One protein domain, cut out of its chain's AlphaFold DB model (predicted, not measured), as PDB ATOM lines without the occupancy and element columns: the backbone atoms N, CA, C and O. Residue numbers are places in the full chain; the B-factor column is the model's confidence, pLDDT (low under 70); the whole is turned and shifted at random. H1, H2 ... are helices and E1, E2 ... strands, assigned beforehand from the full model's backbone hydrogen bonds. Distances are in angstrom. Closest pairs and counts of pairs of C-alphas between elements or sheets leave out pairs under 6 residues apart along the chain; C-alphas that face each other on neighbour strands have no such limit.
ATOM      1  N   VAL A  44      31.734 135.049  84.408       59.62
ATOM      2  CA  VAL A  44      32.506 136.206  83.957       59.62
ATOM      3  C   VAL A  44      32.714 136.244  82.430       59.62
ATOM      4  O   VAL A  44      32.328 137.244  81.810       59.62
ATOM      5  N   PRO A  45      33.166 135.153  81.771       68.75
ATOM      6  CA  PRO A  45      33.246 135.127  80.311       68.75
ATOM      7  C   PRO A  45      31.874 135.255  79.633       68.75
ATOM      8  O   PRO A  45      31.767 135.821  78.546       68.75
ATOM      9  N   GLN A  46      30.806 134.744  80.258       72.38
ATOM     10  CA  GLN A  46      29.446 134.841  79.717       72.38
ATOM     11  C   GLN A  46      28.904 136.272  79.803       72.38
ATOM     12  O   GLN A  46      28.335 136.759  78.832       72.38
ATOM     13  N   ILE A  47      29.141 136.971  80.914       74.81
ATOM     14  CA  ILE A  47      28.719 138.360  81.118       74.81
ATOM     15  C   ILE A  47      29.372 139.273  80.079       74.81
ATOM     16  O   ILE A  47      28.686 140.103  79.487       74.81
ATOM     17  N   ILE A  48      30.670 139.108  79.803       75.19
ATOM     18  CA  ILE A  48      31.358 139.906  78.774       75.19
ATOM     19  C   ILE A  48      30.738 139.662  77.397       75.19
ATOM     20  O   ILE A  48      30.453 140.622  76.677       75.19
ATOM     21  N   ARG A  49      30.488 138.395  77.039       74.94
ATOM     22  CA  ARG A  49      29.826 138.039  75.774       74.94
ATOM     23  C   ARG A  49      28.449 138.684  75.654       74.94
ATOM     24  O   ARG A  49      28.144 139.301  74.631       74.94
ATOM     25  N   ASP A  50      27.640 138.580  76.702       76.88
ATOM     26  CA  ASP A  50      26.286 139.129  76.726       76.88
ATOM     27  C   ASP A  50      26.307 140.652  76.612       76.88
ATOM     28  O   ASP A  50      25.553 141.230  75.829       76.88
ATOM     29  N   LEU A  51      27.214 141.314  77.331       77.69
ATOM     30  CA  LEU A  51      27.374 142.759  77.250       77.69
ATOM     31  C   LEU A  51      27.805 143.198  75.854       77.69
ATOM     32  O   LEU A  51      27.266 144.180  75.354       77.69
ATOM     33  N   GLN A  52      28.742 142.505  75.203       78.88
ATOM     34  CA  GLN A  52      29.177 142.852  73.844       78.88
ATOM     35  C   GLN A  52      28.039 142.718  72.838       78.88
ATOM     36  O   GLN A  52      27.828 143.611  72.013       78.88
ATOM     37  N   PHE A  53      27.270 141.634  72.939       77.00
ATOM     38  CA  PHE A  53      26.086 141.423  72.118       77.00
ATOM     39  C   PHE A  53      25.039 142.522  72.340       77.00
ATOM     40  O   PHE A  53      24.538 143.113  71.378       77.00
ATOM     41  N   LEU A  54      24.733 142.836  73.602       74.44
ATOM     42  CA  LEU A  54      23.796 143.899  73.964       74.44
ATOM     43  C   LEU A  54      24.284 145.267  73.488       74.44
ATOM     44  O   LEU A  54      23.493 146.017  72.922       74.44
ATOM     45  N   ALA A  55      25.574 145.563  73.643       78.38
ATOM     46  CA  ALA A  55      26.188 146.805  73.202       78.38
ATOM     47  C   ALA A  55      26.064 146.986  71.686       78.38
ATOM     48  O   ALA A  55      25.653 148.049  71.219       78.38
ATOM     49  N   CYS A  56      26.322 145.933  70.903       77.88
ATOM     50  CA  CYS A  56      26.089 145.965  69.460       77.88
ATOM     51  C   CYS A  56      24.606 146.140  69.109       77.88
ATOM     52  O   CYS A  56      24.283 146.917  68.214       77.88
ATOM     53  N   LYS A  57      23.695 145.439  69.797       78.81
ATOM     54  CA  LYS A  57      22.250 145.512  69.525       78.81
ATOM     55  C   LYS A  57      21.657 146.883  69.867       78.81
ATOM     56  O   LYS A  57      20.804 147.374  69.134       78.81
ATOM     57  N   ALA A  58      22.084 147.473  70.979       76.75
ATOM     58  CA  ALA A  58      21.620 148.771  71.461       76.75
ATOM     59  C   ALA A  58      22.389 149.955  70.847       76.75
ATOM     60  O   ALA A  58      21.961 151.094  71.002       76.75
ATOM     61  N   ASN A  59      23.506 149.691  70.155       75.56
ATOM     62  CA  ASN A  59      24.474 150.698  69.713       75.56
ATOM     63  C   ASN A  59      24.986 151.587  70.871       75.56
ATOM     64  O   ASN A  59      25.271 152.769  70.678       75.56
ATOM     65  N   ASP A  60      25.100 151.006  72.068       80.62
ATOM     66  CA  ASP A  60      25.620 151.642  73.282       80.62
ATOM     67  C   ASP A  60      26.818 150.842  73.793       80.62
ATOM     68  O   ASP A  60      26.684 149.725  74.292       80.62
ATOM     69  N   TYR A  61      28.008 151.419  73.653       77.44
ATOM     70  CA  TYR A  61      29.271 150.751  73.953       77.44
ATOM     71  C   TYR A  61      29.841 151.131  75.320       77.44
ATOM     72  O   TYR A  61      30.852 150.567  75.741       77.44
ATOM     73  N   SER A  62      29.213 152.070  76.031       73.31
ATOM     74  CA  SER A  62      29.781 152.771  77.194       73.31
ATOM     75  C   SER A  62      30.194 151.850  78.351       73.31
ATOM     76  O   SER A  62      31.120 152.153  79.104       73.31
ATOM     77  N   VAL A  63      29.534 150.697  78.485       78.44
ATOM     78  CA  VAL A  63      29.748 149.753  79.590       78.44
ATOM     79  C   VAL A  63      30.931 148.808  79.343       78.44
ATOM     80  O   VAL A  63      31.589 148.418  80.304       78.44
ATOM     81  N   ILE A  64      31.245 148.473  78.086       80.25
ATOM     82  CA  ILE A  64      32.262 147.457  77.744       80.25
ATOM     83  C   ILE A  64      33.658 147.861  78.195       80.25
ATOM     84  O   ILE A  64      34.406 147.026  78.697       80.25
ATOM     85  N   GLU A  65      34.002 149.144  78.070       83.94
ATOM     86  CA  GLU A  65      35.311 149.637  78.489       83.94
ATOM     87  C   GLU A  65      35.597 149.318  79.961       83.94
ATOM     88  O   GLU A  65      36.708 148.924  80.295       83.94
ATOM     89  N   LYS A  66      34.590 149.414  80.838       82.00
ATOM     90  CA  LYS A  66      34.763 149.225  82.287       82.00
ATOM     91  C   LYS A  66      35.226 147.821  82.673       82.00
ATOM     92  O   LYS A  66      35.853 147.681  83.713       82.00
ATOM     93  N   TYR A  67      34.908 146.810  81.867       79.88
ATOM     94  CA  TYR A  67      35.300 145.422  82.131       79.88
ATOM     95  C   TYR A  67      36.719 145.107  81.658       79.88
ATOM     96  O   TYR A  67      37.347 144.195  82.182       79.88
ATOM     97  N   HIS A  68      37.223 145.866  80.685       83.19
ATOM     98  CA  HIS A  68      38.547 145.655  80.103       83.19
ATOM     99  C   HIS A  68      39.593 146.640  80.621       83.19
ATOM    100  O   HIS A  68      40.785 146.368  80.536       83.19
ATOM    101  N   LYS A  69      39.176 147.806  81.117       86.69
ATOM    102  CA  LYS A  69      40.083 148.839  81.607       86.69
ATOM    103  C   LYS A  69      40.726 148.409  82.921       86.69
ATOM    104  O   LYS A  69      40.028 148.080  83.875       86.69
ATOM    105  N   ILE A  70      42.046 148.503  82.973       87.31
ATOM    106  CA  ILE A  70      42.857 148.254  84.164       87.31
ATOM    107  C   ILE A  70      43.675 149.500  84.508       87.31
ATOM    108  O   ILE A  70      43.873 150.386  83.670       87.31
ATOM    109  N   ASP A  71      44.119 149.605  85.756       89.12
ATOM    110  CA  ASP A  71      45.042 150.662  86.157       89.12
ATOM    111  C   ASP A  71      46.488 150.347  85.728       89.12
ATOM    112  O   ASP A  71      46.827 149.230  85.332       89.12
ATOM    113  N   MET A  72      47.343 151.368  85.793       90.06
ATOM    114  CA  MET A  72      48.747 151.267  85.396       90.06
ATOM    115  C   MET A  72      49.534 150.268  86.255       90.06
ATOM    116  O   MET A  72      50.377 149.557  85.719       90.06
ATOM    117  N   GLY A  73      49.258 150.194  87.561       89.69
ATOM    118  CA  GLY A  73      49.968 149.301  88.475       89.69
ATOM    119  C   GLY A  73      49.654 147.836  88.188       89.69
ATOM    120  O   GLY A  73      50.568 147.015  88.106       89.69
ATOM    121  N   LEU A  74      48.380 147.513  87.946       87.75
ATOM    122  CA  LEU A  74      47.972 146.179  87.512       87.75
ATOM    123  C   LEU A  74      48.570 145.839  86.142       87.75
ATOM    124  O   LEU A  74      49.124 144.755  85.972       87.75
ATOM    125  N   PHE A  75      48.533 146.771  85.186       88.31
ATOM    126  CA  PHE A  75      49.154 146.580  83.873       88.31
ATOM    127  C   PHE A  75      50.651 146.254  83.994       88.31
ATOM    128  O   PHE A  75      51.110 145.267  83.423       88.31
ATOM    129  N   GLU A  76      51.412 147.029  84.769       89.00
ATOM    130  CA  GLU A  76      52.842 146.788  85.004       89.00
ATOM    131  C   GLU A  76      53.099 145.463  85.728       89.00
ATOM    132  O   GLU A  76      53.983 144.711  85.317       89.00
ATOM    133  N   SER A  77      52.300 145.125  86.745       86.56
ATOM    134  CA  SER A  77      52.400 143.833  87.430       86.56
ATOM    135  C   SER A  77      52.173 142.667  86.471       86.56
ATOM    136  O   SER A  77      52.918 141.687  86.516       86.56
ATOM    137  N   MET A  78      51.186 142.767  85.579       84.69
ATOM    138  CA  MET A  78      50.935 141.749  84.562       84.69
ATOM    139  C   MET A  78      52.104 141.653  83.575       84.69
ATOM    140  O   MET A  78      52.519 140.547  83.235       84.69
ATOM    141  N   LEU A  79      52.700 142.777  83.161       84.50
ATOM    142  CA  LEU A  79      53.899 142.754  82.318       84.50
ATOM    143  C   LEU A  79      55.074 142.051  82.992       84.50
ATOM    144  O   LEU A  79      55.706 141.220  82.349       84.50
ATOM    145  N   VAL A  80      55.342 142.334  84.268       84.69
ATOM    146  CA  VAL A  80      56.395 141.647  85.034       84.69
ATOM    147  C   VAL A  80      56.109 140.148  85.114       84.69
ATOM    148  O   VAL A  80      56.997 139.343  84.842       84.69
ATOM    149  N   ASN A  81      54.864 139.761  85.397       80.81
ATOM    150  CA  ASN A  81      54.470 138.351  85.460       80.81
ATOM    151  C   ASN A  81      54.675 137.620  84.123       80.81
ATOM    152  O   ASN A  81      54.978 136.426  84.110       80.81
ATOM    153  N   TYR A  82      54.516 138.316  82.995       77.69
ATOM    154  CA  TYR A  82      54.614 137.714  81.664       77.69
ATOM    155  C   TYR A  82      56.011 137.785  81.040       77.69
ATOM    156  O   TYR A  82      56.416 136.844  80.358       77.69
ATOM    157  N   TRP A  83      56.736 138.880  81.256       77.50
ATOM    158  CA  TRP A  83      57.998 139.202  80.581       77.50
ATOM    159  C   TRP A  83      59.204 139.245  81.525       77.50
ATOM    160  O   TRP A  83      60.327 139.428  81.064       77.50
ATOM    161  N   GLY A  84      59.000 139.076  82.833       78.50
ATOM    162  CA  GLY A  84      60.038 139.168  83.863       78.50
ATOM    163  C   GLY A  84      60.369 140.604  84.277       78.50
ATOM    164  O   GLY A  84      60.710 140.835  85.433       78.50
ATOM    165  N   ASP A  85      60.215 141.576  83.373       82.94
ATOM    166  CA  ASP A  85      60.284 143.005  83.672       82.94
ATOM    167  C   ASP A  85      59.450 143.844  82.671       82.94
ATOM    168  O   ASP A  85      59.096 143.382  81.585       82.94
ATOM    169  N   VAL A  86      59.126 145.091  83.036       84.62
ATOM    170  CA  VAL A  86      58.283 146.003  82.230       84.62
ATOM    171  C   VAL A  86      58.958 146.462  80.926       84.62
ATOM    172  O   VAL A  86      58.287 146.649  79.909       84.62
ATOM    173  N   ASN A  87      60.274 146.652  80.937       85.75
ATOM    174  CA  ASN A  87      61.093 147.081  79.801       85.75
ATOM    175  C   ASN A  87      61.379 145.944  78.807       85.75
ATOM    176  O   ASN A  87      61.639 146.220  77.635       85.75
ATOM    177  N   ALA A  88      61.307 144.684  79.239       81.50
ATOM    178  CA  ALA A  88      61.412 143.508  78.374       81.50
ATOM    179  C   ALA A  88      60.145 143.257  77.539       81.50
ATOM    180  O   ALA A  88      60.185 142.499  76.563       81.50
ATOM    181  N   ALA A  89      59.023 143.892  77.897       82.19
ATOM    182  CA  ALA A  89      57.772 143.754  77.171       82.19
ATOM    183  C   ALA A  89      57.921 144.226  75.719       82.19
ATOM    184  O   ALA A  89      58.284 145.369  75.429       82.19
ATOM    185  N   LYS A  90      57.590 143.337  74.783       82.50
ATOM    186  CA  LYS A  90      57.552 143.665  73.357       82.50
ATOM    187  C   LYS A  90      56.183 144.226  73.003       82.50
ATOM    188  O   LYS A  90      55.168 143.661  73.411       82.50
ATOM    189  N   TYR A  91      56.158 145.288  72.202       83.81
ATOM    190  CA  TYR A  91      54.923 145.944  71.775       83.81
ATOM    191  C   TYR A  91      54.801 145.987  70.256       83.81
ATOM    192  O   TYR A  91      55.773 146.279  69.562       83.81
ATOM    193  N   LYS A  92      53.581 145.790  69.756       85.00
ATOM    194  CA  LYS A  92      53.182 146.154  68.398       85.00
ATOM    195  C   LYS A  92      52.404 147.456  68.447       85.00
ATOM    196  O   LYS A  92      51.302 147.501  68.987       85.00
ATOM    197  N   ALA A  93      52.978 148.506  67.872       85.75
ATOM    198  CA  ALA A  93      52.287 149.774  67.698       85.75
ATOM    199  C   ALA A  93      51.426 149.734  66.428       85.75
ATOM    200  O   ALA A  93      51.934 149.481  65.334       85.75
ATOM    201  N   VAL A  94      50.134 150.013  66.577       83.38
ATOM    202  CA  VAL A  94      49.179 150.209  65.481       83.38
ATOM    203  C   VAL A  94      48.635 151.629  65.576       83.38
ATOM    204  O   VAL A  94      48.313 152.108  66.667       83.38
ATOM    205  N   SER A  95      48.544 152.329  64.446       85.31
ATOM    206  CA  SER A  95      47.934 153.661  64.437       85.31
ATOM    207  C   SER A  95      46.440 153.561  64.750       85.31
ATOM    208  O   SER A  95      45.750 152.662  64.261       85.31
ATOM    209  N   TRP A  96      45.912 154.501  65.537       83.75
ATOM    210  CA  TRP A  96      44.473 154.536  65.808       83.75
ATOM    211  C   TRP A  96      43.651 154.687  64.523       83.75
ATOM    212  O   TRP A  96      42.582 154.100  64.383       83.75
ATOM    213  N   GLU A  97      44.175 155.438  63.551       83.94
ATOM    214  CA  GLU A  97      43.534 155.644  62.255       83.94
ATOM    215  C   GLU A  97      43.338 154.331  61.483       83.94
ATOM    216  O   GLU A  97      42.295 154.131  60.861       83.94
ATOM    217  N   GLU A  98      44.300 153.410  61.544       83.56
ATOM    218  CA  GLU A  98      44.181 152.094  60.910       83.56
ATOM    219  C   GLU A  98      43.084 151.243  61.563       83.56
ATOM    220  O   GLU A  98      42.267 150.640  60.861       83.56
ATOM    221  N   ILE A  99      43.019 151.237  62.898       83.06
ATOM    222  CA  ILE A  99      41.954 150.552  63.642       83.06
ATOM    223  C   ILE A  99      40.599 151.159  63.287       83.06
ATOM    224  O   ILE A  99      39.684 150.431  62.905       83.06
ATOM    225  N   LYS A 100      40.487 152.488  63.306       82.69
ATOM    226  CA  LYS A 100      39.266 153.202  62.927       82.69
ATOM    227  C   LYS A 100      38.805 152.838  61.515       82.69
ATOM    228  O   LYS A 100      37.651 152.466  61.347       82.69
ATOM    229  N   LYS A 101      39.694 152.852  60.514       84.19
ATOM    230  CA  LYS A 101      39.357 152.456  59.131       84.19
ATOM    231  C   LYS A 101      38.782 151.039  59.059       84.19
ATOM    232  O   LYS A 101      37.807 150.814  58.345       84.19
ATOM    233  N   LYS A 102      39.347 150.090  59.815       83.25
ATOM    234  CA  LYS A 102      38.805 148.724  59.907       83.25
ATOM    235  C   LYS A 102      37.405 148.730  60.538       83.25
ATOM    236  O   LYS A 102      36.510 148.081  60.005       83.25
ATOM    237  N   LEU A 103      37.196 149.482  61.618       82.94
ATOM    238  CA  LEU A 103      35.921 149.548  62.348       82.94
ATOM    239  C   LEU A 103      34.801 150.300  61.609       82.94
ATOM    240  O   LEU A 103      33.638 149.923  61.755       82.94
ATOM    241  N   ASP A 104      35.134 151.332  60.830       81.88
ATOM    242  CA  ASP A 104      34.184 152.103  60.013       81.88
ATOM    243  C   ASP A 104      33.655 151.264  58.834       81.88
ATOM    244  O   ASP A 104      32.546 151.484  58.353       81.88
ATOM    245  N   SER A 105      34.428 150.264  58.390       78.00
ATOM    246  CA  SER A 105      34.060 149.361  57.288       78.00
ATOM    247  C   SER A 105      33.091 148.235  57.678       78.00
ATOM    248  O   SER A 105      32.734 147.417  56.828       78.00
ATOM    249  N   VAL A 106      32.689 148.156  58.953       76.94
ATOM    250  CA  VAL A 106      31.856 147.067  59.483       76.94
ATOM    251  C   VAL A 106      30.802 147.564  60.461       76.94
ATOM    252  O   VAL A 106      31.034 148.474  61.261       76.94
ATOM    253  N   SER A 107      29.640 146.918  60.451       74.81
ATOM    254  CA  SER A 107      28.679 147.060  61.541       74.81
ATOM    255  C   SER A 107      29.079 146.171  62.732       74.81
ATOM    256  O   SER A 107      29.697 145.116  62.566       74.81
ATOM    257  N   CYS A 108      28.750 146.608  63.953       72.19
ATOM    258  CA  CYS A 108      29.120 145.906  65.192       72.19
ATOM    259  C   CYS A 108      28.565 144.475  65.255       72.19
ATOM    260  O   CYS A 108      29.194 143.575  65.793       72.19
ATOM    261  N   ASN A 109      27.381 144.268  64.684       68.81
ATOM    262  CA  ASN A 109      26.661 143.001  64.658       68.81
ATOM    263  C   ASN A 109      27.135 142.038  63.558       68.81
ATOM    264  O   ASN A 109      26.779 140.864  63.608       68.81
ATOM    265  N   GLU A 110      27.906 142.503  62.575       70.38
ATOM    266  CA  GLU A 110      28.395 141.652  61.483       70.38
ATOM    267  C   GLU A 110      29.775 141.065  61.753       70.38
ATOM    268  O   GLU A 110      30.064 139.957  61.295       70.38
ATOM    269  N   LYS A 111      30.654 141.805  62.446       74.44
ATOM    270  CA  LYS A 111      32.036 141.372  62.678       74.44
ATOM    271  C   LYS A 111      32.551 141.736  64.064       74.44
ATOM    272  O   LYS A 111      32.245 142.786  64.618       74.44
ATOM    273  N   TYR A 112      33.446 140.891  64.554       73.94
ATOM    274  CA  TYR A 112      34.291 141.103  65.716       73.94
ATOM    275  C   TYR A 112      35.692 141.483  65.254       73.94
ATOM    276  O   TYR A 112      36.157 141.039  64.204       73.94
ATOM    277  N   LEU A 113      36.391 142.277  66.056       77.62
ATOM    278  CA  LEU A 113      37.803 142.546  65.860       77.62
ATOM    279  C   LEU A 113      38.567 141.584  66.769       77.62
ATOM    280  O   LEU A 113      38.445 141.630  67.999       77.62
ATOM    281  N   SER A 114      39.278 140.672  66.121       74.88
ATOM    282  CA  SER A 114      40.119 139.657  66.729       74.88
ATOM    283  C   SER A 114      41.580 140.032  66.572       74.88
ATOM    284  O   SER A 114      41.957 140.703  65.614       74.88
ATOM    285  N   PHE A 115      42.416 139.516  67.457       72.06
ATOM    286  CA  PHE A 115      43.862 139.582  67.308       72.06
ATOM    287  C   PHE A 115      44.369 138.179  67.004       72.06
ATOM    288  O   PHE A 115      44.202 137.269  67.816       72.06
ATOM    289  N   LYS A 116      44.868 137.971  65.781       63.72
ATOM    290  CA  LYS A 116      45.422 136.675  65.382       63.72
ATOM    291  C   LYS A 116      46.885 136.598  65.775       63.72
ATOM    292  O   LYS A 116      47.593 137.594  65.705       63.72
ATOM    293  N   TYR A 117      47.293 135.381  66.114       62.06
ATOM    294  CA  TYR A 117      48.676 134.991  66.324       62.06
ATOM    295  C   TYR A 117      49.081 134.039  65.214       62.06
ATOM    296  O   TYR A 117      48.391 133.047  64.965       62.06
ATOM    297  N   ASN A 118      50.194 134.322  64.546       55.50
ATOM    298  CA  ASN A 118      50.788 133.331  63.665       55.50
ATOM    299  C   ASN A 118      51.501 132.287  64.538       55.50
ATOM    300  O   ASN A 118      52.404 132.622  65.298       55.50
ATOM    301  N   ASN A 119      51.085 131.021  64.440       48.81
ATOM    302  CA  ASN A 119      51.560 129.891  65.262       48.81
ATOM    303  C   ASN A 119      53.053 129.534  65.078       48.81
ATOM    304  O   ASN A 119      53.522 128.513  65.577       48.81
ATOM    305  N   SER A 120      53.826 130.352  64.370       44.50
ATOM    306  CA  SER A 120      55.258 130.174  64.155       44.50
ATOM    307  C   SER A 120      56.079 130.788  65.295       44.50
ATOM    308  O   SER A 120      56.843 131.724  65.095       44.50
ATOM    309  N   GLY A 121      55.950 130.212  66.492       42.47
ATOM    310  CA  GLY A 121      56.912 130.396  67.581       42.47
ATOM    311  C   GLY A 121      56.690 131.620  68.477       42.47
ATOM    312  O   GLY A 121      56.269 132.692  68.065       42.47
ATOM    313  N   MET A 122      57.011 131.438  69.756       45.00
ATOM    314  CA  MET A 122      56.750 132.323  70.902       45.00
ATOM    315  C   MET A 122      57.325 133.756  70.847       45.00
ATOM    316  O   MET A 122      57.257 134.473  71.842       45.00
ATOM    317  N   SER A 123      57.866 134.264  69.749       50.09
ATOM    318  CA  SER A 123      58.979 135.210  69.889       50.09
ATOM    319  C   SER A 123      58.605 136.688  70.010       50.09
ATOM    320  O   SER A 123      59.256 137.389  70.789       50.09
ATOM    321  N   ASN A 124      57.600 137.198  69.285       56.97
ATOM    322  CA  ASN A 124      57.471 138.653  69.110       56.97
ATOM    323  C   ASN A 124      56.036 139.174  69.265       56.97
ATOM    324  O   ASN A 124      55.068 138.424  69.158       56.97
ATOM    325  N   ALA A 125      55.918 140.465  69.588       60.00
ATOM    326  CA  ALA A 125      54.655 141.200  69.529       60.00
ATOM    327  C   ALA A 125      54.262 141.531  68.081       60.00
ATOM    328  O   ALA A 125      53.094 141.781  67.809       60.00
ATOM    329  N   ASP A 126      55.221 141.464  67.149       60.91
ATOM    330  CA  ASP A 126      55.029 141.727  65.720       60.91
ATOM    331  C   ASP A 126      54.008 140.808  65.039       60.91
ATOM    332  O   ASP A 126      53.489 141.166  63.984       60.91
ATOM    333  N   ASP A 127      53.677 139.681  65.676       64.88
ATOM    334  CA  ASP A 127      52.700 138.701  65.199       64.88
ATOM    335  C   ASP A 127      51.258 139.007  65.638       64.88
ATOM    336  O   ASP A 127      50.359 138.239  65.304       64.88
ATOM    337  N   ILE A 128      51.024 140.089  66.398       71.31
ATOM    338  CA  ILE A 128      49.676 140.546  66.760       71.31
ATOM    339  C   ILE A 128      49.099 141.333  65.583       71.31
ATOM    340  O   ILE A 128      49.439 142.501  65.375       71.31
ATOM    341  N   GLU A 129      48.189 140.710  64.834       74.38
ATOM    342  CA  GLU A 129      47.467 141.377  63.749       74.38
ATOM    343  C   GLU A 129      45.976 141.568  64.094       74.38
ATOM    344  O   GLU A 129      45.282 140.582  64.370       74.38
ATOM    345  N   PRO A 130      45.445 142.808  64.043       76.56
ATOM    346  CA  PRO A 130      44.012 143.065  64.143       76.56
ATOM    347  C   PRO A 130      43.280 142.592  62.874       76.56
ATOM    348  O   PRO A 130      43.413 143.180  61.792       76.56
ATOM    349  N   VAL A 131      42.445 141.564  63.020       78.50
ATOM    350  CA  VAL A 131      41.676 140.919  61.948       78.50
ATOM    351  C   VAL A 131      40.187 140.930  62.274       78.50
ATOM    352  O   VAL A 131      39.769 140.597  63.377       78.50
ATOM    353  N   LEU A 132      39.363 141.274  61.287       78.06
ATOM    354  CA  LEU A 132      37.911 141.203  61.415       78.06
ATOM    355  C   LEU A 132      37.419 139.771  61.171       78.06
ATOM    356  O   LEU A 132      37.756 139.169  60.151       78.06
ATOM    357  N   VAL A 133      36.595 139.244  62.072       73.31
ATOM    358  CA  VAL A 133      36.029 137.887  62.003       73.31
ATOM    359  C   VAL A 133      34.509 137.932  62.141       73.31
ATOM    360  O   VAL A 133      33.980 138.765  62.865       73.31
ATOM    361  N   SER A 134      33.787 137.059  61.439       72.31
ATOM    362  CA  SER A 134      32.312 137.015  61.467       72.31
ATOM    363  C   SER A 134      31.742 136.194  62.622       72.31
ATOM    364  O   SER A 134      30.575 136.338  62.968       72.31
ATOM    365  N   THR A 135      32.553 135.314  63.206       66.81
ATOM    366  CA  THR A 135      32.122 134.384  64.248       66.81
ATOM    367  C   THR A 135      32.896 134.677  65.518       66.81
ATOM    368  O   THR A 135      34.124 134.764  65.488       66.81
ATOM    369  N   PHE A 136      32.168 134.823  66.621       62.00
ATOM    370  CA  PHE A 136      32.758 134.881  67.948       62.00
ATOM    371  C   PHE A 136      33.518 133.575  68.232       62.00
ATOM    372  O   PHE A 136      33.018 132.489  67.938       62.00
ATOM    373  N   SER A 137      34.711 133.678  68.807       59.50
ATOM    374  CA  SER A 137      35.542 132.534  69.175       59.50
ATOM    375  C   SER A 137      36.105 132.786  70.564       59.50
ATOM    376  O   SER A 137      36.701 133.825  70.811       59.50
ATOM    377  N   ASP A 138      35.905 131.843  71.469       55.50
ATOM    378  CA  ASP A 138      36.511 131.840  72.801       55.50
ATOM    379  C   ASP A 138      37.994 131.437  72.765       55.50
ATOM    380  O   ASP A 138      38.753 131.823  73.641       55.50
ATOM    381  N   LYS A 139      38.429 130.733  71.711       55.06
ATOM    382  CA  LYS A 139      39.815 130.255  71.515       55.06
ATOM    383  C   LYS A 139      40.786 131.299  70.972       55.06
ATOM    384  O   LYS A 139      41.981 131.048  70.848       55.06
ATOM    385  N   THR A 140      40.271 132.431  70.524       53.44
ATOM    386  CA  THR A 140      41.056 133.526  69.951       53.44
ATOM    387  C   THR A 140      40.529 134.801  70.557       53.44
ATOM    388  O   THR A 140      39.320 134.930  70.682       53.44
ATOM    389  N   THR A 141      41.384 135.759  70.896       53.19
ATOM    390  CA  THR A 141      40.965 137.029  71.495       53.19
ATOM    391  C   THR A 141      40.022 137.805  70.557       53.19
ATOM    392  O   THR A 141      40.477 138.594  69.733       53.19
ATOM    393  N   CYS A 142      38.714 137.540  70.631       54.97
ATOM    394  CA  CYS A 142      37.652 137.955  69.706       54.97
ATOM    395  C   CYS A 142      36.616 138.818  70.428       54.97
ATOM    396  O   CYS A 142      35.530 138.347  70.745       54.97
ATOM    397  N   PHE A 143      36.930 140.082  70.712       61.56
ATOM    398  CA  PHE A 143      36.097 140.836  71.665       61.56
ATOM    399  C   PHE A 143      35.840 142.302  71.297       61.56
ATOM    400  O   PHE A 143      35.048 142.982  71.940       61.56
ATOM    401  N   SER A 144      36.499 142.856  70.279       66.88
ATOM    402  CA  SER A 144      36.924 144.246  70.472       66.88
ATOM    403  C   SER A 144      36.208 145.351  69.680       66.88
ATOM    404  O   SER A 144      36.470 146.515  69.969       66.88
ATOM    405  N   VAL A 145      35.256 145.078  68.766       78.62
ATOM    406  CA  VAL A 145      34.535 146.184  68.075       78.62
ATOM    407  C   VAL A 145      33.778 147.080  69.069       78.62
ATOM    408  O   VAL A 145      34.027 148.289  69.053       78.62
ATOM    409  N   PRO A 146      32.926 146.545  69.972       81.31
ATOM    410  CA  PRO A 146      32.302 147.345  71.027       81.31
ATOM    411  C   PRO A 146      33.314 148.083  71.903       81.31
ATOM    412  O   PRO A 146      33.137 149.265  72.175       81.31
ATOM    413  N   LEU A 147      34.395 147.412  72.316       84.81
ATOM    414  CA  LEU A 147      35.411 148.006  73.182       84.81
ATOM    415  C   LEU A 147      36.078 149.217  72.525       84.81
ATOM    416  O   LEU A 147      36.107 150.294  73.114       84.81
ATOM    417  N   PHE A 148      36.581 149.079  71.298       85.31
ATOM    418  CA  PHE A 148      37.248 150.188  70.620       85.31
ATOM    419  C   PHE A 148      36.285 151.328  70.303       85.31
ATOM    420  O   PHE A 148      36.664 152.486  70.458       85.31
ATOM    421  N   ARG A 149      35.027 151.034  69.951       84.31
ATOM    422  CA  ARG A 149      33.990 152.068  69.801       84.31
ATOM    423  C   ARG A 149      33.710 152.794  71.118       84.31
ATOM    424  O   ARG A 149      33.601 154.015  71.104       84.31
ATOM    425  N   SER A 150      33.668 152.073  72.239       85.56
ATOM    426  CA  SER A 150      33.541 152.655  73.581       85.56
ATOM    427  C   SER A 150      34.682 153.622  73.877       85.56
ATOM    428  O   SER A 150      34.452 154.777  74.222       85.56
ATOM    429  N   ILE A 151      35.921 153.190  73.633       86.12
ATOM    430  CA  ILE A 151      37.107 154.013  73.868       86.12
ATOM    431  C   ILE A 151      37.095 155.266  72.981       86.12
ATOM    432  O   ILE A 151      37.394 156.357  73.467       86.12
ATOM    433  N   MET A 152      36.718 155.134  71.699       81.75
ATOM    434  CA  MET A 152      36.560 156.279  70.790       81.75
ATOM    435  C   MET A 152      35.557 157.300  71.337       81.75
ATOM    436  O   MET A 152      35.839 158.495  71.319       81.75
ATOM    437  N   GLN A 153      34.399 156.826  71.805       79.94
ATOM    438  CA  GLN A 153      33.321 157.673  72.317       79.94
ATOM    439  C   GLN A 153      33.688 158.349  73.643       79.94
ATOM    440  O   GLN A 153      33.375 159.522  73.830       79.94
ATOM    441  N   ASN A 154      34.350 157.629  74.550       81.00
ATOM    442  CA  ASN A 154      34.567 158.084  75.923       81.00
ATOM    443  C   ASN A 154      35.789 158.994  76.093       81.00
ATOM    444  O   ASN A 154      35.798 159.810  77.012       81.00
ATOM    445  N   HIS A 155      36.818 158.857  75.251       79.00
ATOM    446  CA  HIS A 155      38.111 159.533  75.468       79.00
ATOM    447  C   HIS A 155      38.532 160.463  74.337       79.00
ATOM    448  O   HIS A 155      39.696 160.857  74.286       79.00
ATOM    449  N   ASP A 156      37.613 160.783  73.421       71.06
ATOM    450  CA  ASP A 156      37.878 161.599  72.227       71.06
ATOM    451  C   ASP A 156      39.198 161.198  71.542       71.06
ATOM    452  O   ASP A 156      40.061 162.008  71.186       71.06
ATOM    453  N   VAL A 157      39.393 159.883  71.388       68.12
ATOM    454  CA  VAL A 157      40.566 159.295  70.724       68.12
ATOM    455  C   VAL A 157      40.372 159.442  69.213       68.12
ATOM    456  O   VAL A 157      40.281 158.472  68.471       68.12
ATOM    457  N   MET A 158      40.215 160.675  68.749       60.59
ATOM    458  CA  MET A 158      39.910 161.009  67.357       60.59
ATOM    459  C   MET A 158      41.140 161.536  66.614       60.59
ATOM    460  O   MET A 158      41.136 161.614  65.385       60.59
ATOM    461  N   ALA A 159      42.211 161.865  67.343       61.22
ATOM    462  CA  ALA A 159      43.442 162.381  66.766       61.22
ATOM    463  C   ALA A 159      44.293 161.267  66.133       61.22
ATOM    464  O   ALA A 159      44.648 160.277  66.774       61.22
ATOM    465  N   SER A 160      44.727 161.494  64.892       62.88
ATOM    466  CA  SER A 160      45.626 160.625  64.111       62.88
ATOM    467  C   SER A 160      47.012 160.400  64.734       62.88
ATOM    468  O   SER A 160      47.798 159.609  64.223       62.88
ATOM    469  N   LYS A 161      47.329 161.078  65.844       73.81
ATOM    470  CA  LYS A 161      48.603 160.947  66.564       73.81
ATOM    471  C   LYS A 161      48.597 159.839  67.622       73.81
ATOM    472  O   LYS A 161      49.644 159.581  68.207       73.81
ATOM    473  N   HIS A 162      47.448 159.223  67.903       84.12
ATOM    474  CA  HIS A 162      47.354 158.173  68.913       84.12
ATOM    475  C   HIS A 162      47.802 156.818  68.362       84.12
ATOM    476  O   HIS A 162      47.431 156.422  67.252       84.12
ATOM    477  N   THR A 163      48.581 156.092  69.159       86.44
ATOM    478  CA  THR A 163      48.976 154.711  68.872       86.44
ATOM    479  C   THR A 163      48.376 153.775  69.908       86.44
ATOM    480  O   THR A 163      48.296 154.099  71.095       86.44
ATOM    481  N   ILE A 164      47.949 152.602  69.448       86.75
ATOM    482  CA  ILE A 164      47.619 151.476  70.313       86.75
ATOM    483  C   ILE A 164      48.824 150.555  70.323       86.75
ATOM    484  O   ILE A 164      49.245 150.064  69.277       86.75
ATOM    485  N   GLU A 165      49.393 150.341  71.497       87.62
ATOM    486  CA  GLU A 165      50.511 149.433  71.693       87.62
ATOM    487  C   GLU A 165      49.997 148.144  72.319       87.62
ATOM    488  O   GLU A 165      49.677 148.113  73.508       87.62
ATOM    489  N   PHE A 166      49.919 147.091  71.509       85.06
ATOM    490  CA  PHE A 166      49.533 145.753  71.942       85.06
ATOM    491  C   PHE A 166      50.745 144.972  72.421       85.06
ATOM    492  O   PHE A 166      51.819 145.051  71.827       85.06
ATOM    493  N   THR A 167      50.559 144.158  73.445       81.56
ATOM    494  CA  THR A 167      51.535 143.175  73.898       81.56
ATOM    495  C   THR A 167      50.824 141.889  74.296       81.56
ATOM    496  O   THR A 167      49.651 141.894  74.671       81.56
ATOM    497  N   LYS A 168      51.530 140.768  74.171       75.62
ATOM    498  CA  LYS A 168      51.028 139.452  74.569       75.62
ATOM    499  C   LYS A 168      51.522 139.104  75.970       75.62
ATOM    500  O   LYS A 168      52.647 139.435  76.326       75.62
ATOM    501  N   GLY A 169      50.688 138.427  76.739       67.50
ATOM    502  CA  GLY A 169      51.025 137.755  77.983       67.50
ATOM    503  C   GLY A 169      51.377 136.289  77.749       67.50
ATOM    504  O   GLY A 169      51.207 135.763  76.645       67.50
ATOM    505  N   LYS A 170      51.918 135.637  78.782       62.94
ATOM    506  CA  LYS A 170      52.416 134.260  78.703       62.94
ATOM    507  C   LYS A 170      51.285 133.293  78.335       62.94
ATOM    508  O   LYS A 170      50.239 133.283  78.969       62.94
ATOM    509  N   MET A 171      51.548 132.469  77.328       54.47
ATOM    510  CA  MET A 171      50.729 131.331  76.929       54.47
ATOM    511  C   MET A 171      51.382 130.110  77.583       54.47
ATOM    512  O   MET A 171      52.354 129.569  77.049       54.47
ATOM    513  N   ASP A 172      50.961 129.732  78.792       53.22
ATOM    514  CA  ASP A 172      51.343 128.407  79.294       53.22
ATOM    515  C   ASP A 172      50.862 127.351  78.278       53.22
ATOM    516  O   ASP A 172      49.865 127.583  77.589       53.22
ATOM    517  N   PRO A 173      51.555 126.212  78.100       45.00
ATOM    518  CA  PRO A 173      51.114 125.184  77.163       45.00
ATOM    519  C   PRO A 173      49.683 124.728  77.495       45.00
ATOM    520  O   PRO A 173      49.466 124.024  78.477       45.00
ATOM    521  N   GLY A 174      48.712 125.150  76.679       51.03
ATOM    522  CA  GLY A 174      47.280 124.903  76.896       51.03
ATOM    523  C   GLY A 174      46.478 126.056  77.523       51.03
ATOM    524  O   GLY A 174      45.286 125.871  77.739       51.03
ATOM    525  N   ALA A 175      47.089 127.215  77.789       53.28
ATOM    526  CA  ALA A 175      46.419 128.417  78.289       53.28
ATOM    527  C   ALA A 175      46.173 129.455  77.180       53.28
ATOM    528  O   ALA A 175      46.895 129.508  76.179       53.28
ATOM    529  N   ASP A 176      45.157 130.293  77.383       57.31
ATOM    530  CA  ASP A 176      44.801 131.381  76.472       57.31
ATOM    531  C   ASP A 176      45.863 132.493  76.468       57.31
ATOM    532  O   ASP A 176      46.543 132.748  77.462       57.31
ATOM    533  N   VAL A 177      46.012 133.181  75.330       63.78
ATOM    534  CA  VAL A 177      46.888 134.357  75.252       63.78
ATOM    535  C   VAL A 177      46.179 135.556  75.862       63.78
ATOM    536  O   VAL A 177      45.205 136.065  75.303       63.78
ATOM    537  N   ASN A 178      46.724 136.072  76.961       71.06
ATOM    538  CA  ASN A 178      46.323 137.378  77.464       71.06
ATOM    539  C   ASN A 178      46.869 138.460  76.535       71.06
ATOM    540  O   ASN A 178      48.050 138.450  76.195       71.06
ATOM    541  N   ILE A 179      46.031 139.404  76.115       78.19
ATOM    542  CA  ILE A 179      46.490 140.557  75.339       78.19
ATOM    543  C   ILE A 179      46.265 141.782  76.184       78.19
ATOM    544  O   ILE A 179      45.135 142.095  76.560       78.19
ATOM    545  N   LEU A 180      47.357 142.484  76.430       84.56
ATOM    546  CA  LEU A 180      47.304 143.791  77.039       84.56
ATOM    547  C   LEU A 180      47.495 144.827  75.949       84.56
ATOM    548  O   LEU A 180      48.280 144.632  75.018       84.56
ATOM    549  N   PHE A 181      46.819 145.957  76.066       87.75
ATOM    550  CA  PHE A 181      47.181 147.102  75.254       87.75
ATOM    551  C   PHE A 181      47.130 148.393  76.042       87.75
ATOM    552  O   PHE A 181      46.377 148.538  77.006       87.75
ATOM    553  N   ARG A 182      47.942 149.349  75.596       89.62
ATOM    554  CA  ARG A 182      47.884 150.727  76.069       89.62
ATOM    555  C   ARG A 182      47.698 151.693  74.915       89.62
ATOM    556  O   ARG A 182      48.153 151.435  73.803       89.62
ATOM    557  N   ILE A 183      47.054 152.816  75.195       87.75
ATOM    558  CA  ILE A 183      46.899 153.911  74.236       87.75
ATOM    559  C   ILE A 183      47.877 155.016  74.618       87.75
ATOM    560  O   ILE A 183      47.904 155.441  75.774       87.75
ATOM    561  N   LYS A 184      48.698 155.452  73.657       85.19
ATOM    562  CA  LYS A 184      49.640 156.568  73.812       85.19
ATOM    563  C   LYS A 184      49.223 157.751  72.950       85.19
ATOM    564  O   LYS A 184      48.775 157.582  71.816       85.19
ATOM    565  N   GLY A 185      49.407 158.957  73.481       78.88
ATOM    566  CA  GLY A 185      48.935 160.190  72.859       78.88
ATOM    567  C   GLY A 185      49.100 161.408  73.757       78.88
ATOM    568  O   GLY A 185      49.600 161.290  74.872       78.88
ATOM    569  N   SER A 186      48.674 162.584  73.292       60.19
ATOM    570  CA  SER A 186      48.935 163.888  73.930       60.19
ATOM    571  C   SER A 186      48.103 164.172  75.194       60.19
ATOM    572  O   SER A 186      47.648 165.296  75.385       60.19
ATOM    573  N   GLY A 187      47.887 163.167  76.046       68.25
ATOM    574  CA  GLY A 187      47.216 163.317  77.341       68.25
ATOM    575  C   GLY A 187      46.341 162.133  77.747       68.25
ATOM    576  O   GLY A 187      46.041 161.982  78.926       68.25
ATOM    577  N   PHE A 188      45.965 161.267  76.804       78.31
ATOM    578  CA  PHE A 188      45.212 160.058  77.114       78.31
ATOM    579  C   PHE A 188      46.149 158.880  77.378       78.31
ATOM    580  O   PHE A 188      46.974 158.529  76.534       78.31
ATOM    581  N   THR A 189      45.990 158.269  78.551       78.31
ATOM    582  CA  THR A 189      46.603 156.991  78.904       78.31
ATOM    583  C   THR A 189      45.496 156.056  79.371       78.31
ATOM    584  O   THR A 189      44.755 156.344  80.309       78.31
ATOM    585  N   GLY A 190      45.328 154.954  78.650       87.62
ATOM    586  CA  GLY A 190      44.390 153.898  79.000       87.62
ATOM    587  C   GLY A 190      45.087 152.561  78.855       87.62
ATOM    588  O   GLY A 190      45.793 152.360  77.864       87.62
ATOM    589  N   TYR A 191      44.894 151.686  79.835       89.50
ATOM    590  CA  TYR A 191      45.475 150.351  79.900       89.50
ATOM    591  C   TYR A 191      44.336 149.342  79.915       89.50
ATOM    592  O   TYR A 191      43.331 149.553  80.599       89.50
ATOM    593  N   TYR A 192      44.470 148.280  79.131       88.44
ATOM    594  CA  TYR A 192      43.382 147.346  78.897       88.44
ATOM    595  C   TYR A 192      43.879 145.910  78.889       88.44
ATOM    596  O   TYR A 192      44.922 145.618  78.305       88.44
ATOM    597  N   ASP A 193      43.080 145.039  79.489       84.25
ATOM    598  CA  ASP A 193      43.165 143.589  79.402       84.25
ATOM    599  C   ASP A 193      41.991 143.097  78.551       84.25
ATOM    600  O   ASP A 193      40.826 143.260  78.918       84.25
ATOM    601  N   ILE A 194      42.288 142.546  77.376       78.81
ATOM    602  CA  ILE A 194      41.275 141.976  76.475       78.81
ATOM    603  C   ILE A 194      41.333 140.454  76.429       78.81
ATOM    604  O   ILE A 194      40.857 139.862  75.463       78.81
ATOM    605  N   SER A 195      41.921 139.821  77.440       71.12
ATOM    606  CA  SER A 195      41.802 138.378  77.631       71.12
ATOM    607  C   SER A 195      40.338 137.925  77.713       71.12
ATOM    608  O   SER A 195      39.413 138.722  77.900       71.12
TER     609      SER A 195
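What this domain is: This is residues 44 to 195 of the 207 residues of an uncharacterized protein of Flavobacterium sp. 40-81 (UniProt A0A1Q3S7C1). What is the main picture? A twisted sheet of four strands, E1, E4, E5 and E6, has the helix H3 over one face. Away from H3, H5 is the middle of a second group: H1 and H2 touch it, H4 is near it, and the small hairpin of E2 and E3 lies by its end at Ser 144. What is it made of? The printed part has 152 residues with five named helices and six named strands, in the order H1 H2 H3 E1 H4 E2 E3 H5 E4 E5 E6, and its class is mixed, helices and strands. Both sheets, E1 E4 E5 E6 and E2 E3 in those orders, are antiparallel throughout. How large is it? It is compact, with a radius of gyration of the C-alphas of 14.7 A and spans of 41 by 37 by 26 A.

How they stand to each other: How do the strands of the largest sheet pair? E1, residues 92 to 95, and E4, residues 163 to 168, are antiparallel at 154 degrees, with N 92 and O 166 within hydrogen-bond range at 2.8 A. E4 forms a hairpin with E5, residues 179 to 184, with N 165 and O 182 within hydrogen-bond range at 2.8 A. E5 forms a hairpin with E6, residues 190 to 193, with N 192 and O 181 within range at 2.9 A; E4, E5 and E6 are a meander, each strand the antiparallel neighbour of the one before. Which helices are on this sheet? H3, residues 72 to 83, is on one face at a height over the sheet of 9.5 A, two layers with a helix on one face of a sheet; its closest C-alphas to E6 are those of Met 72 and Tyr 191, 6.5 A. H3 lies over E5 and E6, and only just over E4 with 3 of its C-alphas, slantwise to the strands at 49 degrees to E5 on the local plane. H2, residues 64 to 68, and H4, residues 96 to 104, only graze the sheet, with residues 65 to 68 and 96 to 99. What stands round H5? H2 touches H5, residues 144 to 155, which meets it with residues 146 to 151 alone; the closest C-alphas are those of Glu 65 and Leu 147, 5.6 A. H1, residues 44 to 58, only just touches H5, with 3 pairs of C-alphas within 8 A, the closest those of Gln 52 and Pro 146 at 6.2 A. H4 and H5 are close but not clearly touching, with the closest C-alphas, of Leu 103 and Val 145, 6.8 A apart. What of the small sheet and the helix backbones? E2, residues 112 to 116, and E3, residues 129 to 133, form a hairpin with N 114 and O 131 within hydrogen-bond range at 2.8 A, and the closest C-alphas of E2 and H5 are those of Leu 113 and Ser 144, 5.0 A. In H1, H3, H4 and H5 every O i to N i+4 pair is within hydrogen-bond range; in H2 it is 0 of 1, with 2 of 2 O i to N i+3 pairs within range.

Where its parts are: Where do the first and last elements lie? H1 begins at C-alpha 44, at (32.506, 136.206, 83.957), and E6 ends at C-alpha 193, at (43.165, 143.589, 79.402). Which elements are long? From first to last C-alpha H1 measures 20.8 A, H5 16.1 A and H3 15.9 A. E4 and E5 each measure 16.4 A, and E4 begins at C-alpha 163, at (48.976, 154.711, 68.872).

The domain as a whole: How far does it reach, and is it cut? The two C-alphas farthest apart are those of Ala 58 and Gly 84, 41.5 A, and the printed part has no cut. Which link is long? The link from E2 to E3, of 12 residues, is long. Where is confidence low? The mean pLDDT of the printed part is 74.9, and 40 residues are under 70, among them residues 116 to 127, 135 to 144 and 169 to 177.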